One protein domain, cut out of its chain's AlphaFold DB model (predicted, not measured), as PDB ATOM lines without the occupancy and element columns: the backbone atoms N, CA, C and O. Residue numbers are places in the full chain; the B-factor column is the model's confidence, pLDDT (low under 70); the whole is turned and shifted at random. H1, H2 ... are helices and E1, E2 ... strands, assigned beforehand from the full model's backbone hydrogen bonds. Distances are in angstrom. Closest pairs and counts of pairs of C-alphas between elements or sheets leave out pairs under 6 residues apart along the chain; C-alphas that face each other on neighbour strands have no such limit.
ATOM      1  N   VAL A   5     180.014 243.075 248.092       97.50
ATOM      2  CA  VAL A   5     180.434 242.071 249.072       97.50
ATOM      3  C   VAL A   5     181.561 242.655 249.913       97.50
ATOM      4  O   VAL A   5     182.544 243.170 249.374       97.50
ATOM      5  N   HIS A   6     181.433 242.547 251.234       98.19
ATOM      6  CA  HIS A   6     182.440 242.996 252.191       98.19
ATOM      7  C   HIS A   6     183.251 241.821 252.744       98.19
ATOM      8  O   HIS A   6     182.751 240.703 252.829       98.19
ATOM      9  N   ALA A   7     184.507 242.071 253.110       97.62
ATOM     10  CA  ALA A   7     185.316 241.103 253.848       97.62
ATOM     11  C   ALA A   7     184.698 240.835 255.248       97.62
ATOM     12  O   ALA A   7     184.101 241.752 255.817       97.62
ATOM     13  N   PRO A   8     184.856 239.633 255.837       98.31
ATOM     14  CA  PRO A   8     185.758 238.566 255.411       98.31
ATOM     15  C   PRO A   8     185.263 237.782 254.190       98.31
ATOM     16  O   PRO A   8     184.087 237.445 254.092       98.31
ATOM     17  N   TRP A   9     186.179 237.479 253.269       98.25
ATOM     18  CA  TRP A   9     185.885 236.695 252.068       98.25
ATOM     19  C   TRP A   9     186.226 235.220 252.264       98.25
ATOM     20  O   TRP A   9     187.276 234.882 252.818       98.25
ATOM     21  N   ILE A  10     185.358 234.340 251.766       98.44
ATOM     22  CA  ILE A  10     185.611 232.895 251.756       98.44
ATOM     23  C   ILE A  10     186.628 232.518 250.668       98.44
ATOM     24  O   ILE A  10     186.897 233.293 249.750       98.44
ATOM     25  N   ALA A  11     187.173 231.302 250.746       98.62
ATOM     26  CA  ALA A  11     188.204 230.827 249.820       98.62
ATOM     27  C   ALA A  11     187.791 230.922 248.337       98.62
ATOM     28  O   ALA A  11     188.596 231.352 247.515       98.62
ATOM     29  N   ASP A  12     186.538 230.590 248.005       98.50
ATOM     30  CA  ASP A  12     186.029 230.679 246.627       98.50
ATOM     31  C   ASP A  12     185.965 232.129 246.117       98.50
ATOM     32  O   ASP A  12     186.410 232.425 245.010       98.50
ATOM     33  N   GLN A  13     185.534 233.067 246.967       98.56
ATOM     34  CA  GLN A  13     185.542 234.493 246.637       98.56
ATOM     35  C   GLN A  13     186.970 234.988 246.394       98.56
ATOM     36  O   GLN A  13     187.232 235.647 245.393       98.56
ATOM     37  N   VAL A  14     187.923 234.628 247.262       98.75
ATOM     38  CA  VAL A  14     189.343 234.973 247.074       98.75
ATOM     39  C   VAL A  14     189.884 234.408 245.755       98.75
ATOM     40  O   VAL A  14     190.614 235.106 245.048       98.75
ATOM     41  N   ALA A  15     189.513 233.177 245.398       98.56
ATOM     42  CA  ALA A  15     189.916 232.549 244.144       98.56
ATOM     43  C   ALA A  15     189.334 233.276 242.920       98.56
ATOM     44  O   ALA A  15     190.096 233.644 242.023       98.56
ATOM     45  N   SER A  16     188.024 233.556 242.911       98.19
ATOM     46  CA  SER A  16     187.358 234.314 241.842       98.19
ATOM     47  C   SER A  16     187.999 235.686 241.649       98.19
ATOM     48  O   SER A  16     188.293 236.091 240.526       98.19
ATOM     49  N   LEU A  17     188.262 236.390 242.750       98.50
ATOM     50  CA  LEU A  17     188.824 237.734 242.739       98.50
ATOM     51  C   LEU A  17     190.262 237.768 242.222       98.50
ATOM     52  O   LEU A  17     190.586 238.601 241.380       98.50
ATOM     53  N   ASN A  18     191.128 236.862 242.677       98.44
ATOM     54  CA  ASN A  18     192.498 236.803 242.163       98.44
ATOM     55  C   ASN A  18     192.532 236.380 240.686       98.44
ATOM     56  O   ASN A  18     193.308 236.944 239.917       98.44
ATOM     57  N   ALA A  19     191.656 235.464 240.267       98.00
ATOM     58  CA  ALA A  19     191.524 235.095 238.861       98.00
ATOM     59  C   ALA A  19     191.016 236.265 237.999       98.00
ATOM     60  O   ALA A  19     191.534 236.474 236.903       98.00
ATOM     61  N   TYR A  20     190.071 237.071 238.504       97.44
ATOM     62  CA  TYR A  20     189.627 238.307 237.854       97.44
ATOM     63  C   TYR A  20     190.807 239.268 237.637       97.44
ATOM     64  O   TYR A  20     191.017 239.722 236.512       97.44
ATOM     65  N   GLN A  21     191.619 239.509 238.677       97.06
ATOM     66  CA  GLN A  21     192.774 240.419 238.623       97.06
ATOM     67  C   GLN A  21     193.806 240.015 237.559       97.06
ATOM     68  O   GLN A  21     194.415 240.886 236.943       97.06
ATOM     69  N   SER A  22     194.004 238.711 237.336       96.38
ATOM     70  CA  SER A  22     194.953 238.188 236.344       96.38
ATOM     71  C   SER A  22     194.338 237.901 234.970       96.38
ATOM     72  O   SER A  22     195.058 237.498 234.063       96.38
ATOM     73  N   SER A  23     193.020 238.049 234.807       95.44
ATOM     74  CA  SER A  23     192.306 237.595 233.603       95.44
ATOM     75  C   SER A  23     192.601 238.418 232.347       95.44
ATOM     76  O   SER A  23     192.461 237.908 231.240       95.44
ATOM     77  N   GLY A  24     192.941 239.700 232.506       94.00
ATOM     78  CA  GLY A  24     193.072 240.653 231.399       94.00
ATOM     79  C   GLY A  24     191.750 241.038 230.718       94.00
ATOM     80  O   GLY A  24     191.764 241.871 229.818       94.00
ATOM     81  N   VAL A  25     190.611 240.477 231.144       93.19
ATOM     82  CA  VAL A  25     189.287 240.758 230.557       93.19
ATOM     83  C   VAL A  25     188.784 242.140 230.976       93.19
ATOM     84  O   VAL A  25     188.168 242.856 230.191       93.19
ATOM     85  N   PHE A  26     189.072 242.529 232.217       93.94
ATOM     86  CA  PHE A  26     188.668 243.802 232.798       93.94
ATOM     87  C   PHE A  26     189.840 244.465 233.518       93.94
ATOM     88  O   PHE A  26     190.831 243.815 233.858       93.94
ATOM     89  N   HIS A  27     189.710 245.765 233.792       93.94
ATOM     90  CA  HIS A  27     190.710 246.473 234.579       93.94
ATOM     91  C   HIS A  27     190.724 245.944 236.027       93.94
ATOM     92  O   HIS A  27     189.658 245.856 236.656       93.94
ATOM     93  N   PRO A  28     191.903 245.609 236.581       96.06
ATOM     94  CA  PRO A  28     192.016 245.139 237.952       96.06
ATOM     95  C   PRO A  28     191.746 246.265 238.958       96.06
ATOM     96  O   PRO A  28     191.881 247.455 238.655       96.06
ATOM     97  N   TYR A  29     191.438 245.891 240.197       96.50
ATOM     98  CA  TYR A  29     191.582 246.781 241.341       96.50
ATOM     99  C   TYR A  29     193.051 247.106 241.569       96.50
ATOM    100  O   TYR A  29     193.908 246.215 241.597       96.50
ATOM    101  N   THR A  30     193.328 248.386 241.794       96.81
ATOM    102  CA  THR A  30     194.679 248.901 241.979       96.81
ATOM    103  C   THR A  30     194.768 249.815 243.196       96.81
ATOM    104  O   THR A  30     193.796 250.440 243.619       96.81
ATOM    105  N   CYS A  31     195.956 249.903 243.790       95.38
ATOM    106  CA  CYS A  31     196.275 250.926 244.771       95.38
ATOM    107  C   CYS A  31     196.569 252.248 244.048       95.38
ATOM    108  O   CYS A  31     197.282 252.273 243.044       95.38
ATOM    109  N   GLY A  32     196.107 253.371 244.606       92.00
ATOM    110  CA  GLY A  32     196.315 254.691 243.995       92.00
ATOM    111  C   GLY A  32     197.787 255.111 243.868       92.00
ATOM    112  O   GLY A  32     198.116 255.953 243.042       92.00
ATOM    113  N   LYS A  33     198.688 254.496 244.647       92.38
ATOM    114  CA  LYS A  33     200.136 254.743 244.579       92.38
ATOM    115  C   LYS A  33     200.836 254.032 243.418       92.38
ATOM    116  O   LYS A  33     202.033 254.244 243.261       92.38
ATOM    117  N   ARG A  34     200.131 253.188 242.648       90.38
ATOM    118  CA  ARG A  34     200.707 252.446 241.511       90.38
ATOM    119  C   ARG A  34     202.019 251.736 241.889       90.38
ATOM    120  O   ARG A  34     203.049 251.842 241.229       90.38
ATOM    121  N   CYS A  35     202.020 251.072 243.045       91.94
ATOM    122  CA  CYS A  35     203.208 250.361 243.506       91.94
ATOM    123  C   CYS A  35     203.469 249.133 242.622       91.94
ATOM    124  O   CYS A  35     202.528 248.433 242.256       91.94
ATOM    125  N   ASN A  36     204.735 248.837 242.319       85.69
ATOM    126  CA  ASN A  36     205.131 247.716 241.453       85.69
ATOM    127  C   ASN A  36     204.440 247.730 240.070       85.69
ATOM    128  O   ASN A  36     204.005 246.691 239.580       85.69
ATOM    129  N   GLY A  37     204.307 248.907 239.448       89.31
ATOM    130  CA  GLY A  37     203.629 249.069 238.157       89.31
ATOM    131  C   GLY A  37     202.218 249.612 238.343       89.31
ATOM    132  O   GLY A  37     202.048 250.681 238.905       89.31
ATOM    133  N   GLU A  38     201.183 248.896 237.913       91.50
ATOM    134  CA  GLU A  38     199.802 249.406 238.010       91.50
ATOM    135  C   GLU A  38     199.231 249.393 239.438       91.50
ATOM    136  O   GLU A  38     198.144 249.908 239.675       91.50
ATOM    137  N   GLY A  39     199.944 248.848 240.429       94.75
ATOM    138  CA  GLY A  39     199.433 248.787 241.799       94.75
ATOM    139  C   GLY A  39     198.392 247.701 242.022       94.75
ATOM    140  O   GLY A  39     197.574 247.855 242.925       94.75
ATOM    141  N   VAL A  40     198.393 246.635 241.220       97.00
ATOM    142  CA  VAL A  40     197.409 245.543 241.281       97.00
ATOM    143  C   VAL A  40     197.293 244.991 242.704       97.00
ATOM    144  O   VAL A  40     198.286 244.621 243.334       97.00
ATOM    145  N   LEU A  41     196.065 244.971 243.223       97.81
ATOM    146  CA  LEU A  41     195.766 244.437 244.549       97.81
ATOM    147  C   LEU A  41     195.655 242.910 244.513       97.81
ATOM    148  O   LEU A  41     195.218 242.332 243.517       97.81
ATOM    149  N   THR A  42     195.990 242.268 245.631       98.06
ATOM    150  CA  THR A  42     195.807 240.829 245.859       98.06
ATOM    151  C   THR A  42     194.632 240.606 246.804       98.06
ATOM    152  O   THR A  42     194.538 241.263 247.844       98.06
ATOM    153  N   ALA A  43     193.722 239.694 246.458       98.44
ATOM    154  CA  ALA A  43     192.620 239.323 247.337       98.44
ATOM    155  C   ALA A  43     193.121 238.416 248.464       98.44
ATOM    156  O   ALA A  43     193.852 237.452 248.230       98.44
ATOM    157  N   THR A  44     192.681 238.710 249.683       98.38
ATOM    158  CA  THR A  44     192.908 237.902 250.889       98.38
ATOM    159  C   THR A  44     191.578 237.717 251.624       98.38
ATOM    160  O   THR A  44     190.648 238.489 251.374       98.38
ATOM    161  N   PRO A  45     191.464 236.786 252.591       98.44
ATOM    162  CA  PRO A  45     190.263 236.695 253.423       98.44
ATOM    163  C   PRO A  45     189.914 238.014 254.131       98.44
ATOM    164  O   PRO A  45     188.749 238.289 254.376       98.44
ATOM    165  N   GLY A  46     190.906 238.866 254.417       98.00
ATOM    166  CA  GLY A  46     190.720 240.183 255.034       98.00
ATOM    167  C   GLY A  46     190.530 241.344 254.047       98.00
ATOM    168  O   GLY A  46     190.769 242.490 254.437       98.00
ATOM    169  N   GLY A  47     190.185 241.066 252.787       98.25
ATOM    170  CA  GLY A  47     189.990 242.061 251.729       98.25
ATOM    171  C   GLY A  47     191.169 242.184 250.758       98.25
ATOM    172  O   GLY A  47     192.131 241.412 250.802       98.25
ATOM    173  N   TRP A  48     191.097 243.184 249.880       98.12
ATOM    174  CA  TRP A  48     192.187 243.577 248.996       98.12
ATOM    175  C   TRP A  48     193.375 244.095 249.799       98.12
ATOM    176  O   TRP A  48     193.208 244.913 250.706       98.12
ATOM    177  N   ALA A  49     194.575 243.677 249.413       98.00
ATOM    178  CA  ALA A  49     195.827 244.163 249.966       98.00
ATOM    179  C   ALA A  49     196.789 244.554 248.841       98.00
ATOM    180  O   ALA A  49     196.985 243.808 247.882       98.00
ATOM    181  N   CYS A  50     197.408 245.727 248.964       97.19
ATOM    182  CA  CYS A  50     198.547 246.084 248.129       97.19
ATOM    183  C   CYS A  50     199.796 245.367 248.662       97.19
ATOM    184  O   CYS A  50     200.114 245.533 249.844       97.19
ATOM    185  N   PRO A  51     200.553 244.650 247.816       93.94
ATOM    186  CA  PRO A  51     201.733 243.907 248.254       93.94
ATOM    187  C   PRO A  51     202.923 244.795 248.663       93.94
ATOM    188  O   PRO A  51     203.912 244.276 249.165       93.94
ATOM    189  N   ALA A  52     202.857 246.117 248.447       95.00
ATOM    190  CA  ALA A  52     204.018 247.003 248.571       95.00
ATOM    191  C   ALA A  52     203.887 248.132 249.608       95.00
ATOM    192  O   ALA A  52     204.881 248.507 250.218       95.00
ATOM    193  N   CYS A  53     202.699 248.721 249.798       93.19
ATOM    194  CA  CYS A  53     202.564 249.957 250.590       93.19
ATOM    195  C   CYS A  53     201.514 249.901 251.710       93.19
ATOM    196  O   CYS A  53     201.157 250.941 252.263       93.19
ATOM    197  N   GLY A  54     201.001 248.708 252.028       93.75
ATOM    198  CA  GLY A  54     200.061 248.493 253.134       93.75
ATOM    199  C   GLY A  54     198.626 248.963 252.876       93.75
ATOM    200  O   GLY A  54     197.790 248.859 253.769       93.75
ATOM    201  N   TYR A  55     198.311 249.460 251.674       96.62
ATOM    202  CA  TYR A  55     196.942 249.821 251.298       96.62
ATOM    203  C   TYR A  55     195.998 248.611 251.385       96.62
ATOM    204  O   TYR A  55     196.351 247.515 250.938       96.62
ATOM    205  N   ARG A  56     194.790 248.825 251.925       97.12
ATOM    206  CA  ARG A  56     193.743 247.804 252.074       97.12
ATOM    207  C   ARG A  56     192.380 248.335 251.639       97.12
ATOM    208  O   ARG A  56     192.069 249.499 251.874       97.12
ATOM    209  N   GLN A  57     191.548 247.456 251.084       96.50
ATOM    210  CA  GLN A  57     190.142 247.734 250.776       96.50
ATOM    211  C   GLN A  57     189.289 246.499 251.084       96.50
ATOM    212  O   GLN A  57     189.609 245.395 250.660       96.50
ATOM    213  N   GLY A  58     188.186 246.680 251.809       97.69
ATOM    214  CA  GLY A  58     187.349 245.577 252.295       97.69
ATOM    215  C   GLY A  58     186.078 245.308 251.490       97.69
ATOM    216  O   GLY A  58     185.172 244.702 252.044       97.69
ATOM    217  N   TRP A  59     185.960 245.799 250.254       97.50
ATOM    218  CA  TRP A  59     184.740 245.680 249.446       97.50
ATOM    219  C   TRP A  59     185.039 245.375 247.979       97.50
ATOM    220  O   TRP A  59     186.099 245.742 247.459       97.50
ATOM    221  N   VAL A  60     184.084 244.732 247.309       97.38
ATOM    222  CA  VAL A  60     184.115 244.425 245.874       97.38
ATOM    223  C   VAL A  60     182.699 244.329 245.300       97.38
ATOM    224  O   VAL A  60     181.749 244.144 246.060       97.38
ATOM    225  N   LEU A  61     182.533 244.439 243.977       95.81
ATOM    226  CA  LEU A  61     181.258 244.114 243.328       95.81
ATOM    227  C   LEU A  61     181.011 242.597 243.370       95.81
ATOM    228  O   LEU A  61     181.891 241.815 243.013       95.81
ATOM    229  N   ALA A  62     179.799 242.178 243.742       96.19
ATOM    230  CA  ALA A  62     179.454 240.772 243.959       96.19
ATOM    231  C   ALA A  62     179.769 239.871 242.752       96.19
ATOM    232  O   ALA A  62     180.301 238.779 242.920       96.19
ATOM    233  N   TRP A  63     179.528 240.358 241.529       94.88
ATOM    234  CA  TRP A  63     179.738 239.590 240.294       94.88
ATOM    235  C   TRP A  63     181.211 239.281 239.975       94.88
ATOM    236  O   TRP A  63     181.512 238.410 239.157       94.88
ATOM    237  N   MET A  64     182.142 239.994 240.611       96.19
ATOM    238  CA  MET A  64     183.575 239.708 240.523       96.19
ATOM    239  C   MET A  64     183.981 238.592 241.497       96.19
ATOM    240  O   MET A  64     184.960 237.887 241.263       96.19
ATOM    241  N   ALA A  65     183.233 238.421 242.589       97.19
ATOM    242  CA  ALA A  65     183.529 237.471 243.660       97.19
ATOM    243  C   ALA A  65     182.811 236.117 243.513       97.19
ATOM    244  O   ALA A  65     183.057 235.229 244.320       97.19
TER     245      ALA A  65
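What this domain is: This is residues 5 to 65 of the 72 residues of an uncharacterized protein of Desulfurellales bacterium (UniProt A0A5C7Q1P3). A small two-strand hairpin, E1 and E2, lies near the middle, with the helix H1 running beside it on the E1 side. E3 and the short helix H2 lie toward one end, with H2 packed on H1, while residues 23 to 41 make a long stretch with no named element and residues 50 to 58 loop out from E2 and fold back. The printed part has 61 residues, with two named helices and three named strands in the order H1, E1, E2, E3, H2; the sheet has the order E1 - E2 and is antiparallel. The class is mixed, helices and strands, though named elements hold 25 residues, under half of those printed. The whole is compact, with a radius of gyration of the C-alphas of 10.6 A, and rounded, spanning 26 by 24 by 15 A.

How they stand to each other: E1, residues 42 to 44, and E2, residues 47 to 49, form a hairpin of antiparallel neighbours, with 140 degrees between their directions. N 42 and O 49 are 2.9 A apart and N 47 and O 44 are 3.0 A apart, both within hydrogen-bond range. The C-alphas of Ala 43 and Trp 48, which face each other, are 4.6 A apart. Residues 48 to 49 of E2 also pair with residues 56 to 57, antiparallel. H1, residues 11 to 22, has 7 pairs of C-alphas within 8 A of E1, the closest those of Val 14 and Ala 43 at 5.5 A. H1 and E2 are apart. E3, residues 59 to 61, pairs with no named strand, but its residues 59 to 60 pair with residues 5 to 6, antiparallel. The closest C-alphas of E2 and E3 are those of Gly 47 and Trp 59, 6.8 A apart. H2, residues 62 to 65, and E3 meet only through their link. H1 and H2 touch, the closest C-alphas being those of Gln 13 and Ala 65, 4.7 A apart. In H1 every O i to N i+4 pair is within hydrogen-bond range; H2 is too short for such a pair, and its one O i to N i+3 pair is within range.

Where its parts are: E1 measures 6.5 A from first to last C-alpha and begins at C-alpha 42 (195.807, 240.829, 245.859). E2 measures 6.4 A and E3 7.2 A. H1 is the longest helix at 16.8 A, beginning at C-alpha 11 (188.204, 230.827, 249.820). H2 measures 5.3 A and ends at C-alpha 65 (183.529, 237.471, 243.660).

The domain as a whole: The C-alphas of Asp 12 and Lys 33, the two farthest apart, are 28.0 A from each other, while those of Val 5 and Ala 65, the first and last printed, are 7.7 A apart. The link from H1 to E1 is long, with 19 residues, and the link from E2 to E3 is short, with 9. The links from E1 to E2 and from E3 to H2 are tight. The printed part has no cut, its mean pLDDT is 96.2, and no printed residue is under 70.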